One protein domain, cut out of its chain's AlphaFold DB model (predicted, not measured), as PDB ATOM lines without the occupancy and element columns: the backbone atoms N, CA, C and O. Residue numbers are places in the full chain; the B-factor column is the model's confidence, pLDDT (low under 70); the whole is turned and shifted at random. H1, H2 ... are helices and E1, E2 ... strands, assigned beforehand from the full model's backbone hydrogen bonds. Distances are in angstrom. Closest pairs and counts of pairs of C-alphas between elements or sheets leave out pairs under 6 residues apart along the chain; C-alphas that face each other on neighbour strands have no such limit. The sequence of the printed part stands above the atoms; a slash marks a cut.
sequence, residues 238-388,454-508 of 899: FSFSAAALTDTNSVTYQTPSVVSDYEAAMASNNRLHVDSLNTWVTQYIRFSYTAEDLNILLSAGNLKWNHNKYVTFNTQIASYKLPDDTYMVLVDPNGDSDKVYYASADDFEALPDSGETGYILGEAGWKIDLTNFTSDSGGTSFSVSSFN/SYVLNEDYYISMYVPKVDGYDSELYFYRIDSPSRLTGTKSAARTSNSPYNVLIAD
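This is residues 238 to 388 and 454 to 508 of the 899 residues of an uncharacterized protein of Ruminococcus albus (strain ATCC 27210 / DSM 20455 / JCM 14654 / NCDO 2250 / 7) (UniProt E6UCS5). What does one see first? Two strongly twisted sheets of six strands each make a sandwich, partly face to face, with their strands at 12 degrees to each other; H1 lies across the outside of one sheet, and H2 is at one end. What builds it? The printed part has 206 residues with two named helices and 12 named strands, in the order E1 H1 E2 E3 H2 E4 to E12; the class is mixed, helices and strands, with 102 residues, under half, in named elements. Both sheets are mixed, in the orders E6 E5 E9 E3 E1 E11 and E2 E12 E10 E4 E8 E7. How large is it? It is compact, with a radius of gyration of the C-alphas of 17.2 A and spans of 59 by 40 by 36 A.

How is the first sheet paired? E1, residues 238 to 245, is parallel to E11, residues 494 to 500 (N 238 to O 495, 3.0 A), and antiparallel to E3, residues 280 to 290 (N 241 to O 286, 3.1 A). E9, residues 456 to 466, is antiparallel to E3, N 283 to O 463 being 2.8 A, and to E5, residues 327 to 332, N 329 to O 464 being 2.8 A. E5 and E6, residues 339 to 344, form a hairpin, with N 330 to O 341 at 2.8 A. And the second? E2, residues 272 to 276, is parallel to E12, residues 502 to 507, with N 273 to O 503 at 2.9 A, and E12 is antiparallel to E10, residues 477 to 483, with N 480 to O 504 at 2.9 A. E4, residues 310 to 315, is antiparallel to E10, N 314 to O 481 being 3.0 A, and to E8, residues 365 to 369, N 313 to O 366 being 2.8 A. E8 and E7, residues 349 to 351, form a hairpin, with N 367 to O 349 at 2.8 A. Where do the sheets meet? The parts that face each other are 8.5 A centre to centre; the closest C-alphas of E1 and E12, Ala 242 and Tyr 502, are 5.4 A apart. Where are the helices? H1, residues 256 to 267, makes two layers, a helix on one face of the first sheet, at a height over the sheet of 9.0 A and across the strands, at 67 degrees to E1 on the local plane; its closest C-alphas with E1 are Met 266 and Ala 243, 5.3 A. H2, residues 291 to 299, only grazes that sheet with its residues 291 to 294. In H1 and H2 every O i to N i+4 pair is within hydrogen-bond range.

Where does the printed part begin? C-alpha 238, in E1, is at (159.419, 211.367, 144.778). Which elements are long? E3 measures 32.8 A, E9 31.8 A, E1 23.4 A and H1 16.9 A. Where does E12 end? C-alpha 507 is at (137.817, 234.982, 137.330).

What is farthest apart? The C-alphas of Ser 299 and Gly 472, at 59.8 A. Where is the cut? Residues 389 to 453 are not printed, and C-alphas 388 and 454 are 17.8 A apart. Which links are long, and where is confidence low? The links E4 to E5 and E7 to E8 are long; 50 residues are under pLDDT 70, among them 246 to 259 and 350 to 365.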
ATOM      1  N   PHE A 238     160.370 210.532 144.063       92.69
ATOM      2  CA  PHE A 238     159.419 211.367 144.778       92.69
ATOM      3  C   PHE A 238     158.025 211.284 144.166       92.69
ATOM      4  O   PHE A 238     157.853 211.056 142.968       92.69
ATOM      5  N   SER A 239     157.011 211.503 144.993       94.75
ATOM      6  CA  SER A 239     155.635 211.715 144.541       94.75
ATOM      7  C   SER A 239     155.245 213.170 144.750       94.75
ATOM      8  O   SER A 239     155.636 213.770 145.748       94.75
ATOM      9  N   PHE A 240     154.484 213.729 143.812       93.81
ATOM     10  CA  PHE A 240     153.968 215.090 143.915       93.81
ATOM     11  C   PHE A 240     152.455 215.099 144.067       93.81
ATOM     12  O   PHE A 240     151.743 214.438 143.301       93.81
ATOM     13  N   SER A 241     151.964 215.914 144.994       92.56
ATOM     14  CA  SER A 241     150.543 216.204 145.132       92.56
ATOM     15  C   SER A 241     150.293 217.670 145.434       92.56
ATOM     16  O   SER A 241     151.023 218.284 146.204       92.56
ATOM     17  N   ALA A 242     149.232 218.211 144.845       90.94
ATOM     18  CA  ALA A 242     148.759 219.559 145.110       90.94
ATOM     19  C   ALA A 242     147.261 219.574 145.439       90.94
ATOM     20  O   ALA A 242     146.501 218.732 144.948       90.94
ATOM     21  N   ALA A 243     146.837 220.551 146.234       87.44
ATOM     22  CA  ALA A 243     145.442 220.846 146.539       87.44
ATOM     23  C   ALA A 243     145.237 222.350 146.747       87.44
ATOM     24  O   ALA A 243     146.164 223.049 147.135       87.44
ATOM     25  N   ALA A 244     144.023 222.851 146.530       80.38
ATOM     26  CA  ALA A 244     143.659 224.232 146.841       80.38
ATOM     27  C   ALA A 244     142.403 224.261 147.715       80.38
ATOM     28  O   ALA A 244     141.405 223.608 147.395       80.38
ATOM     29  N   LEU A 245     142.426 225.053 148.783       70.38
ATOM     30  CA  LEU A 245     141.259 225.304 149.631       70.38
ATOM     31  C   LEU A 245     140.869 226.778 149.517       70.38
ATOM     32  O   LEU A 245     141.732 227.650 149.494       70.38
ATOM     33  N   THR A 246     139.569 227.043 149.390       60.66
ATOM     34  CA  THR A 246     139.012 228.408 149.302       60.66
ATOM     35  C   THR A 246     139.274 229.153 150.599       60.66
ATOM     36  O   THR A 246     139.229 228.535 151.662       60.66
ATOM     37  N   ASP A 247     139.534 230.457 150.502       52.47
ATOM     38  CA  ASP A 247     139.561 231.394 151.633       52.47
ATOM     39  C   ASP A 247     140.551 231.045 152.772       52.47
ATOM     40  O   ASP A 247     140.427 231.523 153.900       52.47
ATOM     41  N   THR A 248     141.573 230.229 152.500       51.38
ATOM     42  CA  THR A 248     142.633 229.916 153.472       51.38
ATOM     43  C   THR A 248     143.751 230.948 153.365       51.38
ATOM     44  O   THR A 248     144.750 230.712 152.703       51.38
ATOM     45  N   ASN A 249     143.629 232.114 154.001       49.03
ATOM     46  CA  ASN A 249     144.755 233.054 154.090       49.03
ATOM     47  C   ASN A 249     145.860 232.457 154.970       49.03
ATOM     48  O   ASN A 249     145.770 232.497 156.195       49.03
ATOM     49  N   SER A 250     146.912 231.911 154.362       50.31
ATOM     50  CA  SER A 250     148.048 231.362 155.099       50.31
ATOM     51  C   SER A 250     149.243 232.292 154.961       50.31
ATOM     52  O   SER A 250     150.146 232.051 154.176       50.31
ATOM     53  N   VAL A 251     149.265 233.367 155.748       46.69
ATOM     54  CA  VAL A 251     150.535 234.044 156.091       46.69
ATOM     55  C   VAL A 251     151.175 233.424 157.344       46.69
ATOM     56  O   VAL A 251     152.196 233.901 157.823       46.69
ATOM     57  N   THR A 252     150.570 232.366 157.890       48.56
ATOM     58  CA  THR A 252     151.006 231.630 159.086       48.56
ATOM     59  C   THR A 252     150.753 230.131 158.921       48.56
ATOM     60  O   THR A 252     149.931 229.741 158.090       48.56
ATOM     61  N   TYR A 253     151.427 229.298 159.721       47.22
ATOM     62  CA  TYR A 253     151.211 227.848 159.769       47.22
ATOM     63  C   TYR A 253     149.743 227.499 160.051       47.22
ATOM     64  O   TYR A 253     149.103 228.060 160.945       47.22
ATOM     65  N   GLN A 254     149.211 226.574 159.258       52.31
ATOM     66  CA  GLN A 254     147.835 226.098 159.335       52.31
ATOM     67  C   GLN A 254     147.656 225.174 160.549       52.31
ATOM     68  O   GLN A 254     148.493 224.321 160.831       52.31
ATOM     69  N   THR A 255     146.546 225.306 161.276       53.06
ATOM     70  CA  THR A 255     146.240 224.404 162.403       53.06
ATOM     71  C   THR A 255     146.098 222.940 161.937       53.06
ATOM     72  O   THR A 255     145.754 222.702 160.776       53.06
ATOM     73  N   PRO A 256     146.295 221.929 162.813       50.97
ATOM     74  CA  PRO A 256     146.213 220.511 162.430       50.97
ATOM     75  C   PRO A 256     144.914 220.098 161.717       50.97
ATOM     76  O   PRO A 256     144.933 219.185 160.896       50.97
ATOM     77  N   SER A 257     143.791 220.772 161.994       56.12
ATOM     78  CA  SER A 257     142.519 220.530 161.301       56.12
ATOM     79  C   SER A 257     142.566 220.904 159.820       56.12
ATOM     80  O   SER A 257     141.968 220.221 158.995       56.12
ATOM     81  N   VAL A 258     143.315 221.941 159.453       62.78
ATOM     82  CA  VAL A 258     143.415 222.359 158.054       62.78
ATOM     83  C   VAL A 258     144.372 221.457 157.271       62.78
ATOM     84  O   VAL A 258     144.142 221.186 156.095       62.78
ATOM     85  N   VAL A 259     145.392 220.887 157.926       66.50
ATOM     86  CA  VAL A 259     146.220 219.830 157.318       66.50
ATOM     87  C   VAL A 259     145.339 218.651 156.898       66.50
ATOM     88  O   VAL A 259     145.429 218.214 155.755       66.50
ATOM     89  N   SER A 260     144.416 218.190 157.754       70.94
ATOM     90  CA  SER A 260     143.491 217.110 157.375       70.94
ATOM     91  C   SER A 260     142.559 217.461 156.210       70.94
ATOM     92  O   SER A 260     142.230 216.578 155.416       70.94
ATOM     93  N   ASP A 261     142.178 218.731 156.055       74.00
ATOM     94  CA  ASP A 261     141.366 219.177 154.919       74.00
ATOM     95  C   ASP A 261     142.166 219.162 153.611       74.00
ATOM     96  O   ASP A 261     141.647 218.735 152.575       74.00
ATOM     97  N   TYR A 262     143.446 219.551 153.647       76.25
ATOM     98  CA  TYR A 262     144.334 219.425 152.489       76.25
ATOM     99  C   TYR A 262     144.596 217.960 152.126       76.25
ATOM    100  O   TYR A 262     144.551 217.627 150.943       76.25
ATOM    101  N   GLU A 263     144.788 217.064 153.100       79.06
ATOM    102  CA  GLU A 263     144.888 215.616 152.843       79.06
ATOM    103  C   GLU A 263     143.633 215.081 152.142       79.06
ATOM    104  O   GLU A 263     143.717 214.380 151.129       79.06
ATOM    105  N   ALA A 264     142.452 215.455 152.642       80.44
ATOM    106  CA  ALA A 264     141.183 215.072 152.038       80.44
ATOM    107  C   ALA A 264     141.032 215.645 150.618       80.44
ATOM    108  O   ALA A 264     140.580 214.942 149.708       80.44
ATOM    109  N   ALA A 265     141.446 216.896 150.398       77.31
ATOM    110  CA  ALA A 265     141.425 217.535 149.087       77.31
ATOM    111  C   ALA A 265     142.410 216.884 148.101       77.31
ATOM    112  O   ALA A 265     142.060 216.689 146.936       77.31
ATOM    113  N   MET A 266     143.600 216.481 148.552       82.56
ATOM    114  CA  MET A 266     144.574 215.744 147.736       82.56
ATOM    115  C   MET A 266     144.079 214.342 147.358       82.56
ATOM    116  O   MET A 266     144.375 213.870 146.257       82.56
ATOM    117  N   ALA A 267     143.306 213.694 148.234       81.50
ATOM    118  CA  ALA A 267     142.682 212.396 147.977       81.50
ATOM    119  C   ALA A 267     141.401 212.481 147.121       81.50
ATOM    120  O   ALA A 267     140.890 211.459 146.659       81.50
ATOM    121  N   SER A 268     140.864 213.685 146.905       78.38
ATOM    122  CA  SER A 268     139.633 213.901 146.148       78.38
ATOM    123  C   SER A 268     139.820 213.668 144.646       78.38
ATOM    124  O   SER A 268     140.812 214.077 144.038       78.38
ATOM    125  N   ASN A 269     138.791 213.085 144.020       75.12
ATOM    126  CA  ASN A 269     138.672 213.016 142.561       75.12
ATOM    127  C   ASN A 269     138.271 214.366 141.940       75.12
ATOM    128  O   ASN A 269     138.476 214.567 140.745       75.12
ATOM    129  N   ASN A 270     137.684 215.282 142.724       74.25
ATOM    130  CA  ASN A 270     137.368 216.627 142.251       74.25
ATOM    131  C   ASN A 270     138.610 217.516 142.367       74.25
ATOM    132  O   ASN A 270     139.083 217.820 143.463       74.25
ATOM    133  N   ARG A 271     139.130 217.896 141.204       78.31
ATOM    134  CA  ARG A 271     140.506 218.349 141.004       78.31
ATOM    135  C   ARG A 271     140.583 219.772 140.464       78.31
ATOM    136  O   ARG A 271     141.449 220.097 139.648       78.31
ATOM    137  N   LEU A 272     139.613 220.572 140.885       80.31
ATOM    138  CA  LEU A 272     139.372 221.923 140.424       80.31
ATOM    139  C   LEU A 272     138.910 222.794 141.586       80.31
ATOM    140  O   LEU A 272     137.978 222.451 142.315       80.31
ATOM    141  N   HIS A 273     139.526 223.958 141.686       81.19
ATOM    142  CA  HIS A 273     139.099 225.034 142.554       81.19
ATOM    143  C   HIS A 273     138.746 226.252 141.712       81.19
ATOM    144  O   HIS A 273     139.395 226.521 140.703       81.19
ATOM    145  N   VAL A 274     137.703 226.965 142.128       80.62
ATOM    146  CA  VAL A 274     137.216 228.166 141.458       80.62
ATOM    147  C   VAL A 274     137.104 229.279 142.489       80.62
ATOM    148  O   VAL A 274     136.452 229.066 143.509       80.62
ATOM    149  N   ASP A 275     137.707 230.431 142.204       81.88
ATOM    150  CA  ASP A 275     137.682 231.616 143.066       81.88
ATOM    151  C   ASP A 275     137.545 232.914 142.243       81.88
ATOM    152  O   ASP A 275     137.658 232.912 141.010       81.88
ATOM    153  N   SER A 276     137.245 234.025 142.915       82.25
ATOM    154  CA  SER A 276     137.074 235.337 142.292       82.25
ATOM    155  C   SER A 276     138.407 236.089 142.168       82.25
ATOM    156  O   SER A 276     139.338 235.868 142.926       82.25
ATOM    157  N   LEU A 277     138.518 237.035 141.236       83.50
ATOM    158  CA  LEU A 277     139.629 237.992 141.224       83.50
ATOM    159  C   LEU A 277     139.615 238.876 142.470       83.50
ATOM    160  O   LEU A 277     138.564 239.096 143.077       83.50
ATOM    161  N   ASN A 278     140.783 239.430 142.807       79.31
ATOM    162  CA  ASN A 278     141.025 240.185 144.039       79.31
ATOM    163  C   ASN A 278     140.747 239.375 145.322       79.31
ATOM    164  O   ASN A 278     140.419 239.941 146.372       79.31
ATOM    165  N   THR A 279     140.878 238.052 145.260       77.12
ATOM    166  CA  THR A 279     140.895 237.167 146.429       77.12
ATOM    167  C   THR A 279     142.238 236.447 146.516       77.12
ATOM    168  O   THR A 279     143.009 236.391 145.554       77.12
ATOM    169  N   TRP A 280     142.551 235.964 147.716       77.50
ATOM    170  CA  TRP A 280     143.725 235.137 147.960       77.50
ATOM    171  C   TRP A 280     143.343 233.666 147.831       77.50
ATOM    172  O   TRP A 280     142.449 233.190 148.526       77.50
ATOM    173  N   VAL A 281     144.081 232.934 147.001       79.12
ATOM    174  CA  VAL A 281     143.933 231.486 146.846       79.12
ATOM    175  C   VAL A 281     145.180 230.798 147.374       79.12
ATOM    176  O   VAL A 281     146.269 231.003 146.839       79.12
ATOM    177  N   THR A 282     145.030 229.945 148.388       81.19
ATOM    178  CA  THR A 282     146.150 229.160 148.923       81.19
ATOM    179  C   THR A 282     146.134 227.738 148.412       81.19
ATOM    180  O   THR A 282     145.169 226.980 148.562       81.19
ATOM    181  N   GLN A 283     147.268 227.377 147.834       84.00
ATOM    182  CA  GLN A 283     147.556 226.056 147.326       84.00
ATOM    183  C   GLN A 283     148.574 225.377 148.213       84.00
ATOM    184  O   GLN A 283     149.603 225.937 148.566       84.00
ATOM    185  N   TYR A 284     148.271 224.140 148.540       86.50
ATOM    186  CA  TYR A 284     149.143 223.231 149.233       86.50
ATOM    187  C   TYR A 284     149.860 222.355 148.215       86.50
ATOM    188  O   TYR A 284     149.206 221.773 147.346       86.50
ATOM    189  N   ILE A 285     151.178 222.242 148.330       90.56
ATOM    190  CA  ILE A 285     151.989 221.335 147.517       90.56
ATOM    191  C   ILE A 285     152.818 220.433 148.426       90.56
ATOM    192  O   ILE A 285     153.315 220.866 149.462       90.56
ATOM    193  N   ARG A 286     152.983 219.178 148.016       92.12
ATOM    194  CA  ARG A 286     153.736 218.165 148.752       92.12
ATOM    195  C   ARG A 286     154.668 217.405 147.828       92.12
ATOM    196  O   ARG A 286     154.250 216.917 146.773       92.12
ATOM    197  N   PHE A 287     155.905 217.250 148.283       94.69
ATOM    198  CA  PHE A 287     156.886 216.317 147.745       94.69
ATOM    199  C   PHE A 287     157.097 215.194 148.765       94.69
ATOM    200  O   PHE A 287     157.545 215.441 149.882       94.69
ATOM    201  N   SER A 288     156.769 213.958 148.393       95.00
ATOM    202  CA  SER A 288     156.905 212.797 149.279       95.00
ATOM    203  C   SER A 288     158.077 211.913 148.869       95.00
ATOM    204  O   SER A 288     158.142 211.509 147.707       95.00
ATOM    205  N   TYR A 289     158.941 211.553 149.822       94.50
ATOM    206  CA  TYR A 289     160.096 210.667 149.619       94.50
ATOM    207  C   TYR A 289     159.985 209.403 150.471       94.50
ATOM    208  O   TYR A 289     159.460 209.426 151.586       94.50
ATOM    209  N   THR A 290     160.499 208.288 149.951       91.69
ATOM    210  CA  THR A 290     160.401 206.980 150.611       91.69
ATOM    211  C   THR A 290     161.474 206.791 151.689       91.69
ATOM    212  O   THR A 290     162.597 207.274 151.544       91.69
ATOM    213  N   ALA A 291     161.164 206.025 152.744       91.88
ATOM    214  CA  ALA A 291     162.155 205.590 153.735       91.88
ATOM    215  C   ALA A 291     163.373 204.910 153.102       91.88
ATOM    216  O   ALA A 291     164.492 205.095 153.566       91.88
ATOM    217  N   GLU A 292     163.168 204.137 152.036       86.81
ATOM    218  CA  GLU A 292     164.250 203.438 151.348       86.81
ATOM    219  C   GLU A 292     165.280 204.419 150.769       86.81
ATOM    220  O   GLU A 292     166.478 204.258 151.001       86.81
ATOM    221  N   ASP A 293     164.823 205.468 150.081       87.56
ATOM    222  CA  ASP A 293     165.711 206.482 149.502       87.56
ATOM    223  C   ASP A 293     166.448 207.269 150.600       87.56
ATOM    224  O   ASP A 293     167.647 207.528 150.489       87.56
ATOM    225  N   LEU A 294     165.764 207.582 151.706       91.69
ATOM    226  CA  LEU A 294     166.360 208.252 152.869       91.69
ATOM    227  C   LEU A 294     167.399 207.371 153.579       91.69
ATOM    228  O   LEU A 294     168.470 207.859 153.942       91.69
ATOM    229  N   ASN A 295     167.126 206.074 153.731       88.88
ATOM    230  CA  ASN A 295     168.040 205.105 154.340       88.88
ATOM    231  C   ASN A 295     169.293 204.869 153.486       88.88
ATOM    232  O   ASN A 295     170.383 204.693 154.036       88.88
ATOM    233  N   ILE A 296     169.182 204.934 152.156       82.81
ATOM    234  CA  ILE A 296     170.346 204.918 151.256       82.81
ATOM    235  C   ILE A 296     171.216 206.164 151.482       82.81
ATOM    236  O   ILE A 296     172.441 206.057 151.565       82.81
ATOM    237  N   LEU A 297     170.611 207.350 151.634       85.94
ATOM    238  CA  LEU A 297     171.360 208.573 151.946       85.94
ATOM    239  C   LEU A 297     171.999 208.540 153.345       85.94
ATOM    240  O   LEU A 297     173.139 208.990 153.491       85.94
ATOM    241  N   LEU A 298     171.308 207.983 154.348       88.12
ATOM    242  CA  LEU A 298     171.848 207.727 155.692       88.12
ATOM    243  C   LEU A 298     173.026 206.767 155.638       88.12
ATOM    244  O   LEU A 298     174.075 207.066 156.194       88.12
ATOM    245  N   SER A 299     172.927 205.672 154.899       83.06
ATOM    246  CA  SER A 299     174.037 204.725 154.768       83.06
ATOM    247  C   SER A 299     175.256 205.339 154.074       83.06
ATOM    248  O   SER A 299     176.366 204.868 154.273       83.06
ATOM    249  N   ALA A 300     175.079 206.415 153.300       78.06
ATOM    250  CA  ALA A 300     176.152 207.114 152.595       78.06
ATOM    251  C   ALA A 300     176.632 208.415 153.276       78.06
ATOM    252  O   ALA A 300     177.485 209.106 152.717       78.06
ATOM    253  N   GLY A 301     176.073 208.806 154.430       83.69
ATOM    254  CA  GLY A 301     176.449 210.059 155.101       83.69
ATOM    255  C   GLY A 301     176.048 211.338 154.358       83.69
ATOM    256  O   GLY A 301     176.660 212.383 154.574       83.69
ATOM    257  N   ASN A 302     175.051 211.283 153.466       84.88
ATOM    258  CA  ASN A 302     174.812 212.324 152.460       84.88
ATOM    259  C   ASN A 302     173.403 212.949 152.532       84.88
ATOM    260  O   ASN A 302     172.625 212.843 151.588       84.88
ATOM    261  N   LEU A 303     173.075 213.610 153.653       89.00
ATOM    262  CA  LEU A 303     171.745 214.205 153.914       89.00
ATOM    263  C   LEU A 303     171.730 215.732 154.081       89.00
ATOM    264  O   LEU A 303     170.687 216.323 154.364       89.00
ATOM    265  N   LYS A 304     172.878 216.401 153.955       89.56
ATOM    266  CA  LYS A 304     173.009 217.853 154.189       89.56
ATOM    267  C   LYS A 304     172.610 218.726 153.001       89.56
ATOM    268  O   LYS A 304     173.041 219.867 152.879       89.56
ATOM    269  N   TRP A 305     171.777 218.193 152.131       89.12
ATOM    270  CA  TRP A 305     171.254 218.868 150.959       89.12
ATOM    271  C   TRP A 305     169.792 218.446 150.780       89.12
ATOM    272  O   TRP A 305     169.316 217.516 151.435       89.12
ATOM    273  N   ASN A 306     169.073 219.167 149.934       90.69
ATOM    274  CA  ASN A 306     167.784 218.777 149.371       90.69
ATOM    275  C   ASN A 306     167.708 219.405 147.970       90.69
ATOM    276  O   ASN A 306     168.468 220.323 147.658       90.69
ATOM    277  N   HIS A 307     166.837 218.890 147.112       88.88
ATOM    278  CA  HIS A 307     166.618 219.436 145.781       88.88
ATOM    279  C   HIS A 307     165.961 220.812 145.873       88.88
ATOM    280  O   HIS A 307     164.972 220.962 146.599       88.88
ATOM    281  N   ASN A 308     166.430 221.770 145.074       87.12
ATOM    282  CA  ASN A 308     165.653 222.978 144.817       87.12
ATOM    283  C   ASN A 308     164.296 222.578 144.235       87.12
ATOM    284  O   ASN A 308     164.186 221.618 143.464       87.12
ATOM    285  N   LYS A 309     163.249 223.286 144.650       87.81
ATOM    286  CA  LYS A 309     161.884 223.004 144.222       87.81
ATOM    287  C   LYS A 309     161.461 224.066 143.234       87.81
ATOM    288  O   LYS A 309     161.653 225.247 143.478       87.81
ATOM    289  N   TYR A 310     160.833 223.638 142.153       85.75
ATOM    290  CA  TYR A 310     160.119 224.534 141.266       85.75
ATOM    291  C   TYR A 310     158.773 223.925 140.917       85.75
ATOM    292  O   TYR A 310     158.607 222.701 140.901       85.75
ATOM    293  N   VAL A 311     157.818 224.798 140.639       84.38
ATOM    294  CA  VAL A 311     156.480 224.425 140.188       84.38
ATOM    295  C   VAL A 311     156.174 225.135 138.882       84.38
ATOM    296  O   VAL A 311     156.700 226.218 138.605       84.38
ATOM    297  N   THR A 312     155.341 224.511 138.059       79.62
ATOM    298  CA  THR A 312     154.842 225.129 136.832       79.62
ATOM    299  C   THR A 312     153.377 225.491 136.993       79.62
ATOM    300  O   THR A 312     152.598 224.727 137.557       79.62
ATOM    301  N   PHE A 313     153.022 226.661 136.478       77.62
ATOM    302  CA  PHE A 313     151.680 227.196 136.342       77.62
ATOM    303  C   PHE A 313     151.302 227.111 134.866       77.62
ATOM    304  O   PHE A 313     151.570 228.024 134.079       77.62
ATOM    305  N   ASN A 314     150.731 225.975 134.474       71.62
ATOM    306  CA  ASN A 314     150.358 225.748 133.081       71.62
ATOM    307  C   ASN A 314     149.018 226.423 132.807       71.62
ATOM    308  O   ASN A 314     148.035 226.100 133.480       71.62
ATOM    309  N   THR A 315     148.987 227.358 131.856       63.78
ATOM    310  CA  THR A 315     147.758 228.067 131.483       63.78
ATOM    311  C   THR A 315     147.130 227.433 130.250       63.78
ATOM    312  O   THR A 315     147.835 227.116 129.298       63.78
ATOM    313  N   GLN A 316     145.802 227.271 130.229       55.66
ATOM    314  CA  GLN A 316     145.110 226.601 129.111       55.66
ATOM    315  C   GLN A 316     145.313 227.287 127.750       55.66
ATOM    316  O   GLN A 316     145.186 226.650 126.706       55.66
ATOM    317  N   ILE A 317     145.585 228.597 127.745       53.78
ATOM    318  CA  ILE A 317     145.898 229.359 126.537       53.78
ATOM    319  C   ILE A 317     147.052 230.298 126.861       53.78
ATOM    320  O   ILE A 317     146.953 231.097 127.787       53.78
ATOM    321  N   ALA A 318     148.098 230.259 126.038       49.47
ATOM    322  CA  ALA A 318     149.314 231.056 126.180       49.47
ATOM    323  C   ALA A 318     149.097 232.568 126.394       49.47
ATOM    324  O   ALA A 318     149.928 233.245 126.994       49.47
ATOM    325  N   SER A 319     147.985 233.108 125.887       50.56
ATOM    326  CA  SER A 319     147.597 234.514 126.018       50.56
ATOM    327  C   SER A 319     146.960 234.874 127.368       50.56
ATOM    328  O   SER A 319     146.726 236.054 127.609       50.56
ATOM    329  N   TYR A 320     146.669 233.902 128.239       58.25
ATOM    330  CA  TYR A 320     146.105 234.105 129.582       58.25
ATOM    331  C   TYR A 320     147.187 234.085 130.669       58.25
ATOM    332  O   TYR A 320     147.034 233.449 131.714       58.25
ATOM    333  N   LYS A 321     148.292 234.796 130.416       66.44
ATOM    334  CA  LYS A 321     149.294 235.118 131.438       66.44
ATOM    335  C   LYS A 321     148.597 235.744 132.657       66.44
ATOM    336  O   LYS A 321     147.765 236.631 132.480       66.44
ATOM    337  N   LEU A 322     148.966 235.311 133.867       75.38
ATOM    338  CA  LEU A 322     148.566 235.989 135.105       75.38
ATOM    339  C   LEU A 322     149.046 237.455 135.081       75.38
ATOM    340  O   LEU A 322     150.177 237.686 134.656       75.38
ATOM    341  N   PRO A 323     148.245 238.438 135.529       78.31
ATOM    342  CA  PRO A 323     148.628 239.852 135.550       78.31
ATOM    343  C   PRO A 323     150.008 240.086 136.170       78.31
ATOM    344  O   PRO A 323     150.358 239.410 137.137       78.31
ATOM    345  N   ASP A 324     150.758 241.070 135.666       77.25
ATOM    346  CA  ASP A 324     152.102 241.392 136.179       77.25
ATOM    347  C   ASP A 324     152.081 241.759 137.683       77.25
ATOM    348  O   ASP A 324     152.991 241.419 138.432       77.25
ATOM    349  N   ASP A 325     150.975 242.338 138.159       79.62
ATOM    350  CA  ASP A 325     150.758 242.678 139.573       79.62
ATOM    351  C   ASP A 325     150.292 241.483 140.438       79.62
ATOM    352  O   ASP A 325     149.858 241.664 141.580       79.62
ATOM    353  N   THR A 326     150.345 240.249 139.920       82.38
ATOM    354  CA  THR A 326     150.044 239.045 140.713       82.38
ATOM    355  C   THR A 326     151.067 238.897 141.833       82.38
ATOM    356  O   THR A 326     152.275 238.862 141.590       82.38
ATOM    357  N   TYR A 327     150.570 238.776 143.062       82.81
ATOM    358  CA  TYR A 327     151.390 238.667 144.265       82.81
ATOM    359  C   TYR A 327     151.341 237.252 144.820       82.81
ATOM    360  O   TYR A 327     150.270 236.640 144.862       82.81
ATOM    361  N   MET A 328     152.480 236.733 145.272       83.88
ATOM    362  CA  MET A 328     152.560 235.384 145.823       83.88
ATOM    363  C   MET A 328     153.307 235.346 147.145       83.88
ATOM    364  O   MET A 328     154.267 236.082 147.368       83.88
ATOM    365  N   VAL A 329     152.854 234.448 148.012       84.75
ATOM    366  CA  VAL A 329     153.420 234.199 149.331       84.75
ATOM    367  C   VAL A 329     153.694 232.708 149.461       84.75
ATOM    368  O   VAL A 329     152.784 231.900 149.301       84.75
ATOM    369  N   LEU A 330     154.940 232.353 149.755       85.88
ATOM    370  CA  LEU A 330     155.365 230.999 150.093       85.88
ATOM    371  C   LEU A 330     155.527 230.896 151.611       85.88
ATOM    372  O   LEU A 330     156.294 231.655 152.204       85.88
ATOM    373  N   VAL A 331     154.849 229.931 152.227       83.62
ATOM    374  CA  VAL A 331     155.072 229.533 153.622       83.62
ATOM    375  C   VAL A 331     155.763 228.178 153.643       83.62
ATOM    376  O   VAL A 331     155.252 227.203 153.082       83.62
ATOM    377  N   ASP A 332     156.916 228.134 154.309       83.56
ATOM    378  CA  ASP A 332     157.691 226.919 154.543       83.56
ATOM    379  C   ASP A 332     157.445 226.398 155.971       83.56
ATOM    380  O   ASP A 332     157.963 226.987 156.920       83.56
ATOM    381  N   PRO A 333     156.659 225.322 156.151       77.69
ATOM    382  CA  PRO A 333     156.480 224.659 157.441       77.69
ATOM    383  C   PRO A 333     157.649 223.730 157.822       77.69
ATOM    384  O   PRO A 333     157.643 223.138 158.904       77.69
ATOM    385  N   ASN A 334     158.631 223.517 156.940       79.94
ATOM    386  CA  ASN A 334     159.653 222.494 157.139       79.94
ATOM    387  C   ASN A 334     160.808 223.015 158.016       79.94
ATOM    388  O   ASN A 334     161.356 224.092 157.796       79.94
ATOM    389  N   GLY A 335     161.257 222.207 158.984       59.44
ATOM    390  CA  GLY A 335     162.499 222.474 159.728       59.44
ATOM    391  C   GLY A 335     162.389 223.441 160.918       59.44
ATOM    392  O   GLY A 335     163.353 224.149 161.205       59.44
ATOM    393  N   ASP A 336     161.252 223.437 161.626       54.50
ATOM    394  CA  ASP A 336     160.984 224.225 162.848       54.50
ATOM    395  C   ASP A 336     161.039 225.763 162.649       54.50
ATOM    396  O   ASP A 336     161.236 226.513 163.610       54.50
ATOM    397  N   SER A 337     160.869 226.269 161.420       53.16
ATOM    398  CA  SER A 337     160.772 227.711 161.165       53.16
ATOM    399  C   SER A 337     159.625 228.035 160.215       53.16
ATOM    400  O   SER A 337     159.792 227.870 159.014       53.16
ATOM    401  N   ASP A 338     158.511 228.544 160.745       63.53
ATOM    402  CA  ASP A 338     157.376 229.060 159.964       63.53
ATOM    403  C   ASP A 338     157.776 230.360 159.252       63.53
ATOM    404  O   ASP A 338     157.465 231.471 159.693       63.53
ATOM    405  N   LYS A 339     158.564 230.233 158.185       75.44
ATOM    406  CA  LYS A 339     159.084 231.375 157.436       75.44
ATOM    407  C   LYS A 339     158.189 231.681 156.249       75.44
ATOM    408  O   LYS A 339     157.701 230.782 155.566       75.44
ATOM    409  N   VAL A 340     158.030 232.975 156.008       81.81
ATOM    410  CA  VAL A 340     157.211 233.532 154.937       81.81
ATOM    411  C   VAL A 340     158.122 234.237 153.943       81.81
ATOM    412  O   VAL A 340     159.034 234.970 154.338       81.81
ATOM    413  N   TYR A 341     157.876 234.003 152.662       86.00
ATOM    414  CA  TYR A 341     158.636 234.574 151.560       86.00
ATOM    415  C   TYR A 341     157.683 235.078 150.475       86.00
ATOM    416  O   TYR A 341     156.575 234.566 150.330       86.00
ATOM    417  N   TYR A 342     158.118 236.065 149.700       86.25
ATOM    418  CA  TYR A 342     157.289 236.799 148.750       86.25
ATOM    419  C   TYR A 342     157.913 236.776 147.357       86.25
ATOM    420  O   TYR A 342     159.139 236.809 147.228       86.25
ATOM    421  N   ALA A 343     157.062 236.737 146.336       86.06
ATOM    422  CA  ALA A 343     157.434 236.868 144.930       86.06
ATOM    423  C   ALA A 343     156.339 237.634 144.169       86.06
ATOM    424  O   ALA A 343     155.172 237.633 144.582       86.06
ATOM    425  N   SER A 344     156.705 238.266 143.057       80.19
ATOM    426  CA  SER A 344     155.757 238.853 142.100       80.19
ATOM    427  C   SER A 344     155.788 238.101 140.770       80.19
ATOM    428  O   SER A 344     156.669 237.277 140.531       80.19
ATOM    429  N   ALA A 345     154.840 238.383 139.874       72.69
ATOM    430  CA  ALA A 345     154.795 237.754 138.552       72.69
ATOM    431  C   ALA A 345     156.066 237.976 137.699       72.69
ATOM    432  O   ALA A 345     156.301 237.218 136.756       72.69
ATOM    433  N   ASP A 346     156.888 238.980 138.020       73.38
ATOM    434  CA  ASP A 346     158.162 239.257 137.341       73.38
ATOM    435  C   ASP A 346     159.254 238.223 137.666       73.38
ATOM    436  O   ASP A 346     160.184 238.043 136.880       73.38
ATOM    437  N   ASP A 347     159.124 237.498 138.780       75.44
ATOM    438  CA  ASP A 347     160.075 236.464 139.210       75.44
ATOM    439  C   ASP A 347     159.914 235.133 138.439       75.44
ATOM    440  O   ASP A 347     160.588 234.138 138.736       75.44
ATOM    441  N   PHE A 348     159.007 235.090 137.457       73.06
ATOM    442  CA  PHE A 348     158.611 233.884 136.739       73.06
ATOM    443  C   PHE A 348     159.292 233.758 135.376       73.06
ATOM    444  O   PHE A 348     159.330 234.682 134.563       73.06
ATOM    445  N   GLU A 349     159.733 232.543 135.071       73.44
ATOM    446  CA  GLU A 349     160.234 232.175 133.753       73.44
ATOM    447  C   GLU A 349     159.061 231.781 132.848       73.44
ATOM    448  O   GLU A 349     158.303 230.857 133.156       73.44
ATOM    449  N   ALA A 350     158.914 232.454 131.706       66.06
ATOM    450  CA  ALA A 350     157.935 232.056 130.700       66.06
ATOM    451  C   ALA A 350     158.345 230.724 130.048       66.06
ATOM    452  O   ALA A 350     159.469 230.578 129.560       66.06
ATOM    453  N   LEU A 351     157.420 229.767 129.990       62.19
ATOM    454  CA  LEU A 351     157.586 228.518 129.252       62.19
ATOM    455  C   LEU A 351     157.029 228.702 127.826       62.19
ATOM    456  O   LEU A 351     155.840 229.005 127.689       62.19
ATOM    457  N   PRO A 352     157.850 228.568 126.764       54.22
ATOM    458  CA  PRO A 352     157.380 228.711 125.388       54.22
ATOM    459  C   PRO A 352     156.468 227.545 124.969       54.22
ATOM    460  O   PRO A 352     156.691 226.403 125.362       54.22
ATOM    461  N   ASP A 353     155.469 227.844 124.134       51.94
ATOM    462  CA  ASP A 353     154.580 226.862 123.493       51.94
ATOM    463  C   ASP A 353     155.411 225.884 122.635       51.94
ATOM    464  O   ASP A 353     156.123 226.298 121.714       51.94
ATOM    465  N   SER A 354     155.359 224.588 122.961       47.91
ATOM    466  CA  SER A 354     156.124 223.535 122.282       47.91
ATOM    467  C   SER A 354     155.514 223.082 120.948       47.91
ATOM    468  O   SER A 354     156.142 222.297 120.238       47.91
ATOM    469  N   GLY A 355     154.329 223.569 120.562       42.69
ATOM    470  CA  GLY A 355     153.750 223.372 119.229       42.69
ATOM    471  C   GLY A 355     153.381 221.930 118.844       42.69
ATOM    472  O   GLY A 355     152.996 221.698 117.694       42.69
ATOM    473  N   GLU A 356     153.465 220.949 119.749       35.84
ATOM    474  CA  GLU A 356     153.092 219.563 119.450       35.84
ATOM    475  C   GLU A 356     151.576 219.349 119.577       35.84
ATOM    476  O   GLU A 356     150.977 219.330 120.650       35.84
ATOM    477  N   THR A 357     150.928 219.197 118.424       32.31
ATOM    478  CA  THR A 357     149.491 218.961 118.293       32.31
ATOM    479  C   THR A 357     149.092 217.568 118.779       32.31
ATOM    480  O   THR A 357     149.330 216.580 118.083       32.31
ATOM    481  N   GLY A 358     148.380 217.492 119.906       31.83
ATOM    482  CA  GLY A 358     147.615 216.306 120.302       31.83
ATOM    483  C   GLY A 358     147.591 216.103 121.814       31.83
ATOM    484  O   GLY A 358     148.514 215.514 122.353       31.83
ATOM    485  N   TYR A 359     146.488 216.518 122.452       30.12
ATOM    486  CA  TYR A 359     146.305 216.857 123.878       30.12
ATOM    487  C   TYR A 359     146.698 218.303 124.206       30.12
ATOM    488  O   TYR A 359     147.589 218.866 123.587       30.12
ATOM    489  N   ILE A 360     145.950 218.924 125.125       39.38
ATOM    490  CA  ILE A 360     145.996 220.350 125.511       39.38
ATOM    491  C   ILE A 360     147.312 220.675 126.256       39.38
ATOM    492  O   ILE A 360     147.284 221.177 127.357       39.38
ATOM    493  N   LEU A 361     148.480 220.276 125.753       43.00
ATOM    494  CA  LEU A 361     149.773 220.437 126.432       43.00
ATOM    495  C   LEU A 361     150.882 220.834 125.442       43.00
ATOM    496  O   LEU A 361     151.995 220.323 125.499       43.00
ATOM    497  N   GLY A 362     150.552 221.785 124.564       43.16
ATOM    498  CA  GLY A 362     151.477 222.778 123.993       43.16
ATOM    499  C   GLY A 362     151.272 224.130 124.693       43.16
ATOM    500  O   GLY A 362     151.079 225.159 124.064       43.16
ATOM    501  N   GLU A 363     151.124 224.122 126.015       49.50
ATOM    502  CA  GLU A 363     150.619 225.275 126.765       49.50
ATOM    503  C   GLU A 363     151.763 226.228 127.116       49.50
ATOM    504  O   GLU A 363     152.682 225.842 127.842       49.50
ATOM    505  N   ALA A 364     151.707 227.484 126.655       52.81
ATOM    506  CA  ALA A 364     152.535 228.498 127.297       52.81
ATOM    507  C   ALA A 364     152.063 228.686 128.745       52.81
ATOM    508  O   ALA A 364     150.873 228.610 129.069       52.81
ATOM    509  N   GLY A 365     153.017 228.904 129.632       64.44
ATOM    510  CA  GLY A 365     152.784 228.977 131.065       64.44
ATOM    511  C   GLY A 365     153.976 229.607 131.756       64.44
ATOM    512  O   GLY A 365     154.837 230.209 131.111       64.44
ATOM    513  N   TRP A 366     154.027 229.455 133.070       71.31
ATOM    514  CA  TRP A 366     155.059 230.068 133.897       71.31
ATOM    515  C   TRP A 366     155.701 229.012 134.773       71.31
ATOM    516  O   TRP A 366     155.026 228.121 135.285       71.31
ATOM    517  N   LYS A 367     157.005 229.108 134.963       79.06
ATOM    518  CA  LYS A 367     157.745 228.343 135.958       79.06
ATOM    519  C   LYS A 367     158.247 229.315 137.013       79.06
ATOM    520  O   LYS A 367     158.756 230.379 136.675       79.06
ATOM    521  N   ILE A 368     158.148 228.921 138.277       82.06
ATOM    522  CA  ILE A 368     158.847 229.600 139.368       82.06
ATOM    523  C   ILE A 368     159.692 228.597 140.130       82.06
ATOM    524  O   ILE A 368     159.205 227.547 140.559       82.06
ATOM    525  N   ASP A 369     160.973 228.926 140.271       86.56
ATOM    526  CA  ASP A 369     161.826 228.295 141.266       86.56
ATOM    527  C   ASP A 369     161.467 228.876 142.632       86.56
ATOM    528  O   ASP A 369     161.397 230.097 142.789       86.56
ATOM    529  N   LEU A 370     161.229 228.018 143.626       88.69
ATOM    530  CA  LEU A 370     160.907 228.480 144.969       88.69
ATOM    531  C   LEU A 370     162.036 229.353 145.536       88.69
ATOM    532  O   LEU A 370     161.759 230.206 146.370       88.69
ATOM    533  N   THR A 371     163.283 229.220 145.060       88.38
ATOM    534  CA  THR A 371     164.392 230.099 145.470       88.38
ATOM    535  C   THR A 371     164.213 231.563 145.064       88.38
ATOM    536  O   THR A 371     164.905 232.428 145.601       88.38
ATOM    537  N   ASN A 372     163.307 231.858 144.127       87.81
ATOM    538  CA  ASN A 372     163.002 233.231 143.725       87.81
ATOM    539  C   ASN A 372     162.142 233.962 144.765       87.81
ATOM    540  O   ASN A 372     162.108 235.187 144.769       87.81
ATOM    541  N   PHE A 373     161.499 233.242 145.691       88.62
ATOM    542  CA  PHE A 373     160.814 233.878 146.808       88.62
ATOM    543  C   PHE A 373     161.837 234.456 147.794       88.62
ATOM    544  O   PHE A 373     162.810 233.796 148.158       88.62
ATOM    545  N   THR A 374     161.612 235.680 148.266       88.19
ATOM    546  CA  THR A 374     162.528 236.390 149.175       88.19
ATOM    547  C   THR A 374     161.830 236.812 150.463       88.19
ATOM    548  O   THR A 374     160.623 237.037 150.490       88.19
ATOM    549  N   SER A 375     162.570 236.885 151.571       81.12
ATOM    550  CA  SER A 375     162.022 237.363 152.847       81.12
ATOM    551  C   SER A 375     161.852 238.892 152.815       81.12
ATOM    552  O   SER A 375     162.865 239.586 152.801       81.12
ATOM    553  N   ASP A 376     160.623 239.417 152.842       69.25
ATOM    554  CA  ASP A 376     160.281 240.850 152.718       69.25
ATOM    555  C   ASP A 376     161.021 241.615 151.584       69.25
ATOM    556  O   ASP A 376     161.826 241.073 150.828       69.25
ATOM    557  N   SER A 377     160.726 242.909 151.409       47.22
ATOM    558  CA  SER A 377     161.267 243.732 150.310       47.22
ATOM    559  C   SER A 377     162.793 243.953 150.408       47.22
ATOM    560  O   SER A 377     163.271 244.969 150.910       47.22
ATOM    561  N   GLY A 378     163.564 242.984 149.895       56.16
ATOM    562  CA  GLY A 378     165.024 243.018 149.735       56.16
ATOM    563  C   GLY A 378     165.815 241.964 150.524       56.16
ATOM    564  O   GLY A 378     167.033 242.112 150.643       56.16
ATOM    565  N   GLY A 379     165.164 240.950 151.107       68.06
ATOM    566  CA  GLY A 379     165.836 239.977 151.974       68.06
ATOM    567  C   GLY A 379     166.360 238.709 151.293       68.06
ATOM    568  O   GLY A 379     166.500 238.614 150.077       68.06
ATOM    569  N   THR A 380     166.723 237.735 152.125       82.75
ATOM    570  CA  THR A 380     167.328 236.459 151.727       82.75
ATOM    571  C   THR A 380     166.373 235.606 150.900       82.75
ATOM    572  O   THR A 380     165.218 235.422 151.290       82.75
ATOM    573  N   SER A 381     166.878 235.044 149.801       88.00
ATOM    574  CA  SER A 381     166.185 234.027 149.010       88.00
ATOM    575  C   SER A 381     165.812 232.816 149.856       88.00
ATOM    576  O   SER A 381     166.575 232.388 150.729       88.00
ATOM    577  N   PHE A 382     164.647 232.249 149.564       88.62
ATOM    578  CA  PHE A 382     164.214 230.974 150.100       88.62
ATOM    579  C   PHE A 382     165.245 229.888 149.779       88.62
ATOM    580  O   PHE A 382     165.795 229.808 148.680       88.62
ATOM    581  N   SER A 383     165.484 229.026 150.761       88.06
ATOM    582  CA  SER A 383     166.329 227.849 150.614       88.06
ATOM    583  C   SER A 383     165.620 226.659 151.227       88.06
ATOM    584  O   SER A 383     165.223 226.716 152.393       88.06
ATOM    585  N   VAL A 384     165.536 225.574 150.472       89.44
ATOM    586  CA  VAL A 384     164.948 224.319 150.937       89.44
ATOM    587  C   VAL A 384     165.694 223.770 152.157       89.44
ATOM    588  O   VAL A 384     166.928 223.789 152.225       89.44
ATOM    589  N   SER A 385     164.948 223.242 153.126       89.19
ATOM    590  CA  SER A 385     165.535 222.541 154.268       89.19
ATOM    591  C   SER A 385     166.225 221.249 153.813       89.19
ATOM    592  O   SER A 385     165.671 220.460 153.050       89.19
ATOM    593  N   SER A 386     167.448 221.012 154.300       91.00
ATOM    594  CA  SER A 386     168.194 219.772 154.026       91.00
ATOM    595  C   SER A 386     167.464 218.548 154.587       91.00
ATOM    596  O   SER A 386     166.928 218.644 155.697       91.00
ATOM    597  N   PHE A 387     167.566 217.390 153.927       92.38
ATOM    598  CA  PHE A 387     166.941 216.146 154.398       92.38
ATOM    599  C   PHE A 387     167.266 215.828 155.861       92.38
ATOM    600  O   PHE A 387     166.364 215.513 156.630       92.38
ATOM    601  N   ASN A 388     168.522 216.012 156.282       92.00
ATOM    602  CA  ASN A 388     168.960 215.795 157.666       92.00
ATOM    603  C   ASN A 388     168.131 216.593 158.690       92.00
ATOM    604  O   ASN A 388     167.769 216.064 159.731       92.00
ATOM    605  N   SER A 454     158.332 202.064 157.080       92.38
ATOM    606  CA  SER A 454     157.015 202.633 156.756       92.38
ATOM    607  C   SER A 454     157.008 204.161 156.709       92.38
ATOM    608  O   SER A 454     155.961 204.751 156.449       92.38
ATOM    609  N   TYR A 455     158.132 204.806 157.021       94.50
ATOM    610  CA  TYR A 455     158.237 206.254 157.040       94.50
ATOM    611  C   TYR A 455     158.157 206.827 155.619       94.50
ATOM    612  O   TYR A 455     158.724 206.297 154.661       94.50
ATOM    613  N   VAL A 456     157.443 207.940 155.496       93.75
ATOM    614  CA  VAL A 456     157.394 208.753 154.285       93.75
ATOM    615  C   VAL A 456     157.676 210.175 154.724       93.75
ATOM    616  O   VAL A 456     156.941 210.726 155.544       93.75
ATOM    617  N   LEU A 457     158.738 210.763 154.182       94.81
ATOM    618  CA  LEU A 457     158.995 212.177 154.396       94.81
ATOM    619  C   LEU A 457     158.042 212.969 153.510       94.81
ATOM    620  O   LEU A 457     158.146 212.887 152.288       94.81
ATOM    621  N   ASN A 458     157.160 213.745 154.130       91.88
ATOM    622  CA  ASN A 458     156.318 214.720 153.452       91.88
ATOM    623  C   ASN A 458     156.943 216.107 153.603       91.88
ATOM    624  O   ASN A 458     157.011 216.648 154.702       91.88
ATOM    625  N   GLU A 459     157.449 216.636 152.494       92.00
ATOM    626  CA  GLU A 459     157.959 217.998 152.376       92.00
ATOM    627  C   GLU A 459     156.838 218.886 151.828       92.00
ATOM    628  O   GLU A 459     156.485 218.794 150.647       92.00
ATOM    629  N   ASP A 460     156.270 219.710 152.704       87.88
ATOM    630  CA  ASP A 460     155.013 220.422 152.470       87.88
ATOM    631  C   ASP A 460     155.253 221.919 152.291       87.88
ATOM    632  O   ASP A 460     156.094 222.485 152.976       87.88
ATOM    633  N   TYR A 461     154.512 222.580 151.404       87.75
ATOM    634  CA  TYR A 461     154.581 224.032 151.219       87.75
ATOM    635  C   TYR A 461     153.197 224.623 150.959       87.75
ATOM    636  O   TYR A 461     152.346 223.983 150.333       87.75
ATOM    637  N   TYR A 462     153.000 225.876 151.372       85.31
ATOM    638  CA  TYR A 462     151.798 226.648 151.057       85.31
ATOM    639  C   TYR A 462     152.162 227.819 150.150       85.31
ATOM    640  O   TYR A 462     153.035 228.612 150.491       85.31
ATOM    641  N   ILE A 463     151.488 227.934 149.009       85.62
ATOM    642  CA  ILE A 463     151.622 229.047 148.069       85.62
ATOM    643  C   ILE A 463     150.283 229.776 148.005       85.62
ATOM    644  O   ILE A 463     149.326 229.281 147.405       85.62
ATOM    645  N   SER A 464     150.212 230.949 148.624       83.25
ATOM    646  CA  SER A 464     149.079 231.865 148.506       83.25
ATOM    647  C   SER A 464     149.295 232.804 147.330       83.25
ATOM    648  O   SER A 464     150.357 233.406 147.205       83.25
ATOM    649  N   MET A 465     148.290 232.948 146.475       82.50
ATOM    650  CA  MET A 465     148.332 233.804 145.294       82.50
ATOM    651  C   MET A 465     147.190 234.814 145.333       82.50
ATOM    652  O   MET A 465     146.041 234.435 145.547       82.50
ATOM    653  N   TYR A 466     147.507 236.079 145.080       83.75
ATOM    654  CA  TYR A 466     146.549 237.154 144.862       83.75
ATOM    655  C   TYR A 466     146.606 237.588 143.406       83.75
ATOM    656  O   TYR A 466     147.627 238.107 142.949       83.75
ATOM    657  N   VAL A 467     145.503 237.388 142.686       84.38
ATOM    658  CA  VAL A 467     145.388 237.775 141.276       84.38
ATOM    659  C   VAL A 467     144.510 239.025 141.179       84.38
ATOM    660  O   VAL A 467     143.303 238.936 141.434       84.38
ATOM    661  N   PRO A 468     145.084 240.197 140.851       83.94
ATOM    662  CA  PRO A 468     144.319 241.429 140.751       83.94
ATOM    663  C   PRO A 468     143.437 241.452 139.500       83.94
ATOM    664  O   PRO A 468     143.776 240.871 138.471       83.94
ATOM    665  N   LYS A 469     142.326 242.185 139.585       82.44
ATOM    666  CA  LYS A 469     141.524 242.580 138.420       82.44
ATOM    667  C   LYS A 469     142.236 243.707 137.660       82.44
ATOM    668  O   LYS A 469     142.614 244.697 138.290       82.44
ATOM    669  N   VAL A 470     142.384 243.600 136.340       78.56
ATOM    670  CA  VAL A 470     142.990 244.636 135.489       78.56
ATOM    671  C   VAL A 470     141.899 245.411 134.746       78.56
ATOM    672  O   VAL A 470     141.040 244.866 134.052       78.56
ATOM    673  N   ASP A 471     141.928 246.738 134.875       72.31
ATOM    674  CA  ASP A 471     140.951 247.601 134.212       72.31
ATOM    675  C   ASP A 471     141.070 247.519 132.676       72.31
ATOM    676  O   ASP A 471     142.144 247.706 132.102       72.31
ATOM    677  N   GLY A 472     139.939 247.309 131.991       64.50
ATOM    678  CA  GLY A 472     139.843 247.350 130.523       64.50
ATOM    679  C   GLY A 472     139.864 245.998 129.800       64.50
ATOM    680  O   GLY A 472     139.823 245.989 128.568       64.50
ATOM    681  N   TYR A 473     139.881 244.875 130.526       64.19
ATOM    682  CA  TYR A 473     139.750 243.528 129.966       64.19
ATOM    683  C   TYR A 473     138.380 242.918 130.322       64.19
ATOM    684  O   TYR A 473     138.095 242.610 131.472       64.19
ATOM    685  N   ASP A 474     137.511 242.728 129.323       51.41
ATOM    686  CA  ASP A 474     136.090 242.372 129.523       51.41
ATOM    687  C   ASP A 474     135.829 240.889 129.896       51.41
ATOM    688  O   ASP A 474     134.680 240.487 130.079       51.41
ATOM    689  N   SER A 475     136.863 240.044 129.995       56.19
ATOM    690  CA  SER A 475     136.703 238.597 130.225       56.19
ATOM    691  C   SER A 475     137.852 237.971 131.020       56.19
ATOM    692  O   SER A 475     138.364 236.919 130.634       56.19
ATOM    693  N   GLU A 476     138.299 238.628 132.088       70.44
ATOM    694  CA  GLU A 476     139.402 238.134 132.918       70.44
ATOM    695  C   GLU A 476     139.070 236.766 133.526       70.44
ATOM    696  O   GLU A 476     138.214 236.615 134.404       70.44
ATOM    697  N   LEU A 477     139.733 235.754 132.976       75.88
ATOM    698  CA  LEU A 477     139.638 234.355 133.342       75.88
ATOM    699  C   LEU A 477     141.054 233.794 133.288       75.88
ATOM    700  O   LEU A 477     141.642 233.677 132.213       75.88
ATOM    701  N   TYR A 478     141.570 233.409 134.444       79.50
ATOM    702  CA  TYR A 478     142.864 232.770 134.585       79.50
ATOM    703  C   TYR A 478     142.643 231.330 134.993       79.50
ATOM    704  O   TYR A 478     142.095 231.031 136.050       79.50
ATOM    705  N   PHE A 479     143.060 230.428 134.121       79.00
ATOM    706  CA  PHE A 479     143.102 229.009 134.412       79.00
ATOM    707  C   PHE A 479     144.560 228.622 134.536       79.00
ATOM    708  O   PHE A 479     145.313 228.810 133.579       79.00
ATOM    709  N   TYR A 480     144.945 228.055 135.672       78.19
ATOM    710  CA  TYR A 480     146.273 227.499 135.828       78.19
ATOM    711  C   TYR A 480     146.248 226.166 136.564       78.19
ATOM    712  O   TYR A 480     145.395 225.891 137.409       78.19
ATOM    713  N   ARG A 481     147.217 225.321 136.234       83.94
ATOM    714  CA  ARG A 481     147.472 224.066 136.931       83.94
ATOM    715  C   ARG A 481     148.834 224.136 137.590       83.94
ATOM    716  O   ARG A 481     149.809 224.354 136.875       83.94
ATOM    717  N   ILE A 482     148.892 223.902 138.902       85.12
ATOM    718  CA  ILE A 482     150.167 223.664 139.581       85.12
ATOM    719  C   ILE A 482     150.603 222.224 139.325       85.12
ATOM    720  O   ILE A 482     149.881 221.266 139.627       85.12
ATOM    721  N   ASP A 483     151.802 222.091 138.776       85.81
ATOM    722  CA  ASP A 483     152.461 220.828 138.477       85.81
ATOM    723  C   ASP A 483     153.916 220.868 138.968       85.81
ATOM    724  O   ASP A 483     154.494 221.934 139.196       85.81
ATOM    725  N   SER A 484     154.512 219.692 139.124       86.50
ATOM    726  CA  SER A 484     155.948 219.546 139.371       86.50
ATOM    727  C   SER A 484     156.677 219.174 138.080       86.50
ATOM    728  O   SER A 484     156.060 218.761 137.091       86.50
ATOM    729  N   PRO A 485     158.008 219.264 138.052       82.06
ATOM    730  CA  PRO A 485     158.766 218.615 136.997       82.06
ATOM    731  C   PRO A 485     158.749 217.092 137.096       82.06
ATOM    732  O   PRO A 485     158.504 216.501 138.145       82.06
ATOM    733  N   SER A 486     159.074 216.437 135.982       80.56
ATOM    734  CA  SER A 486     159.278 214.985 135.948       80.56
ATOM    735  C   SER A 486     160.531 214.537 136.707       80.56
ATOM    736  O   SER A 486     160.621 213.371 137.092       80.56
ATOM    737  N   ARG A 487     161.488 215.448 136.924       78.38
ATOM    738  CA  ARG A 487     162.733 215.216 137.657       78.38
ATOM    739  C   ARG A 487     163.103 216.444 138.482       78.38
ATOM    740  O   ARG A 487     162.919 217.567 138.027       78.38
ATOM    741  N   LEU A 488     163.663 216.213 139.661       83.31
ATOM    742  CA  LEU A 488     164.369 217.225 140.438       83.31
ATOM    743  C   LEU A 488     165.870 216.991 140.264       83.31
ATOM    744  O   LEU A 488     166.319 215.845 140.310       83.31
ATOM    745  N   THR A 489     166.634 218.056 140.043       73.56
ATOM    746  CA  THR A 489     168.089 218.014 139.842       73.56
ATOM    747  C   THR A 489     168.806 218.695 141.011       73.56
ATOM    748  O   THR A 489     168.212 219.484 141.748       73.56
ATOM    749  N   GLY A 490     170.076 218.358 141.239       70.62
ATOM    750  CA  GLY A 490     170.850 218.854 142.377       70.62
ATOM    751  C   GLY A 490     172.087 217.998 142.631       70.62
ATOM    752  O   GLY A 490     172.662 217.455 141.692       70.62
ATOM    753  N   THR A 491     172.482 217.844 143.901       67.75
ATOM    754  CA  THR A 491     173.568 216.928 144.309       67.75
ATOM    755  C   THR A 491     173.312 215.489 143.849       67.75
ATOM    756  O   THR A 491     174.256 214.779 143.517       67.75
ATOM    757  N   LYS A 492     172.045 215.069 143.814       75.75
ATOM    758  CA  LYS A 492     171.573 213.870 143.115       75.75
ATOM    759  C   LYS A 492     170.277 214.201 142.378       75.75
ATOM    760  O   LYS A 492     169.603 215.161 142.742       75.75
ATOM    761  N   SER A 493     169.929 213.413 141.366       74.88
ATOM    762  CA  SER A 493     168.627 213.478 140.705       74.88
ATOM    763  C   SER A 493     167.577 212.659 141.452       74.88
ATOM    764  O   SER A 493     167.849 211.538 141.894       74.88
ATOM    765  N   ALA A 494     166.341 213.155 141.461       82.75
ATOM    766  CA  ALA A 494     165.165 212.380 141.839       82.75
ATOM    767  C   ALA A 494     164.136 212.343 140.704       82.75
ATOM    768  O   ALA A 494     163.847 213.367 140.085       82.75
ATOM    769  N   ALA A 495     163.567 211.169 140.434       83.12
ATOM    770  CA  ALA A 495     162.517 210.984 139.436       83.12
ATOM    771  C   ALA A 495     161.127 210.949 140.074       83.12
ATOM    772  O   ALA A 495     160.917 210.367 141.140       83.12
ATOM    773  N   ARG A 496     160.154 211.548 139.389       88.25
ATOM    774  CA  ARG A 496     158.767 211.565 139.847       88.25
ATOM    775  C   ARG A 496     158.075 210.233 139.554       88.25
ATOM    776  O   ARG A 496     157.916 209.873 138.391       88.25
ATOM    777  N   THR A 497     157.598 209.538 140.583       87.94
ATOM    778  CA  THR A 497     156.869 208.259 140.455       87.94
ATOM    779  C   THR A 497     155.360 208.433 140.361       87.94
ATOM    780  O   THR A 497     154.679 207.616 139.749       87.94
ATOM    781  N   SER A 498     154.829 209.495 140.963       90.31
ATOM    782  CA  SER A 498     153.410 209.838 140.923       90.31
ATOM    783  C   SER A 498     153.243 211.341 140.775       90.31
ATOM    784  O   SER A 498     153.994 212.117 141.371       90.31
ATOM    785  N   ASN A 499     152.257 211.745 139.976       89.94
ATOM    786  CA  ASN A 499     151.906 213.141 139.786       89.94
ATOM    787  C   ASN A 499     150.416 213.356 140.018       89.94
ATOM    788  O   ASN A 499     149.578 212.781 139.323       89.94
ATOM    789  N   SER A 500     150.102 214.217 140.973       90.00
ATOM    790  CA  SER A 500     148.744 214.561 141.356       90.00
ATOM    791  C   SER A 500     148.609 216.092 141.333       90.00
ATOM    792  O   SER A 500     148.664 216.735 142.383       90.00
ATOM    793  N   PRO A 501     148.491 216.714 140.143       88.12
ATOM    794  CA  PRO A 501     148.395 218.167 140.015       88.12
ATOM    795  C   PRO A 501     147.010 218.678 140.435       88.12
ATOM    796  O   PRO A 501     146.080 217.895 140.658       88.12
ATOM    797  N   TYR A 502     146.845 219.994 140.527       85.56
ATOM    798  CA  TYR A 502     145.571 220.607 140.906       85.56
ATOM    799  C   TYR A 502     145.258 221.816 140.025       85.56
ATOM    800  O   TYR A 502     146.150 222.612 139.735       85.56
ATOM    801  N   ASN A 503     144.009 221.923 139.562       83.88
ATOM    802  CA  ASN A 503     143.579 223.025 138.703       83.88
ATOM    803  C   ASN A 503     142.951 224.135 139.542       83.88
ATOM    804  O   ASN A 503     142.111 223.870 140.404       83.88
ATOM    805  N   VAL A 504     143.310 225.373 139.232       84.19
ATOM    806  CA  VAL A 504     142.735 226.572 139.826       84.19
ATOM    807  C   VAL A 504     142.230 227.479 138.714       84.19
ATOM    808  O   VAL A 504     142.918 227.749 137.729       84.19
ATOM    809  N   LEU A 505     140.996 227.933 138.878       83.06
ATOM    810  CA  LEU A 505     140.341 228.901 138.022       83.06
ATOM    811  C   LEU A 505     140.054 230.149 138.852       83.06
ATOM    812  O   LEU A 505     139.371 230.064 139.867       83.06
ATOM    813  N   ILE A 506     140.550 231.294 138.400       83.62
ATOM    814  CA  ILE A 506     140.297 232.594 139.019       83.62
ATOM    815  C   ILE A 506     139.673 233.508 137.968       83.62
ATOM    816  O   ILE A 506     140.189 233.618 136.857       83.62
ATOM    817  N   ALA A 507     138.540 234.132 138.280       84.56
ATOM    818  CA  ALA A 507     137.817 234.982 137.330       84.56
ATOM    819  C   ALA A 507     137.073 236.123 138.024       84.56
ATOM    820  O   ALA A 507     136.826 236.067 139.221       84.56
ATOM    821  N   ASP A 508     136.650 237.150 137.288       83.56
ATOM    822  CA  ASP A 508     135.688 238.120 137.830       83.56
ATOM    823  C   ASP A 508     134.303 237.459 137.944       83.56
ATOM    824  O   ASP A 508     133.559 237.378 136.958       83.56
TER     825      ASP A 508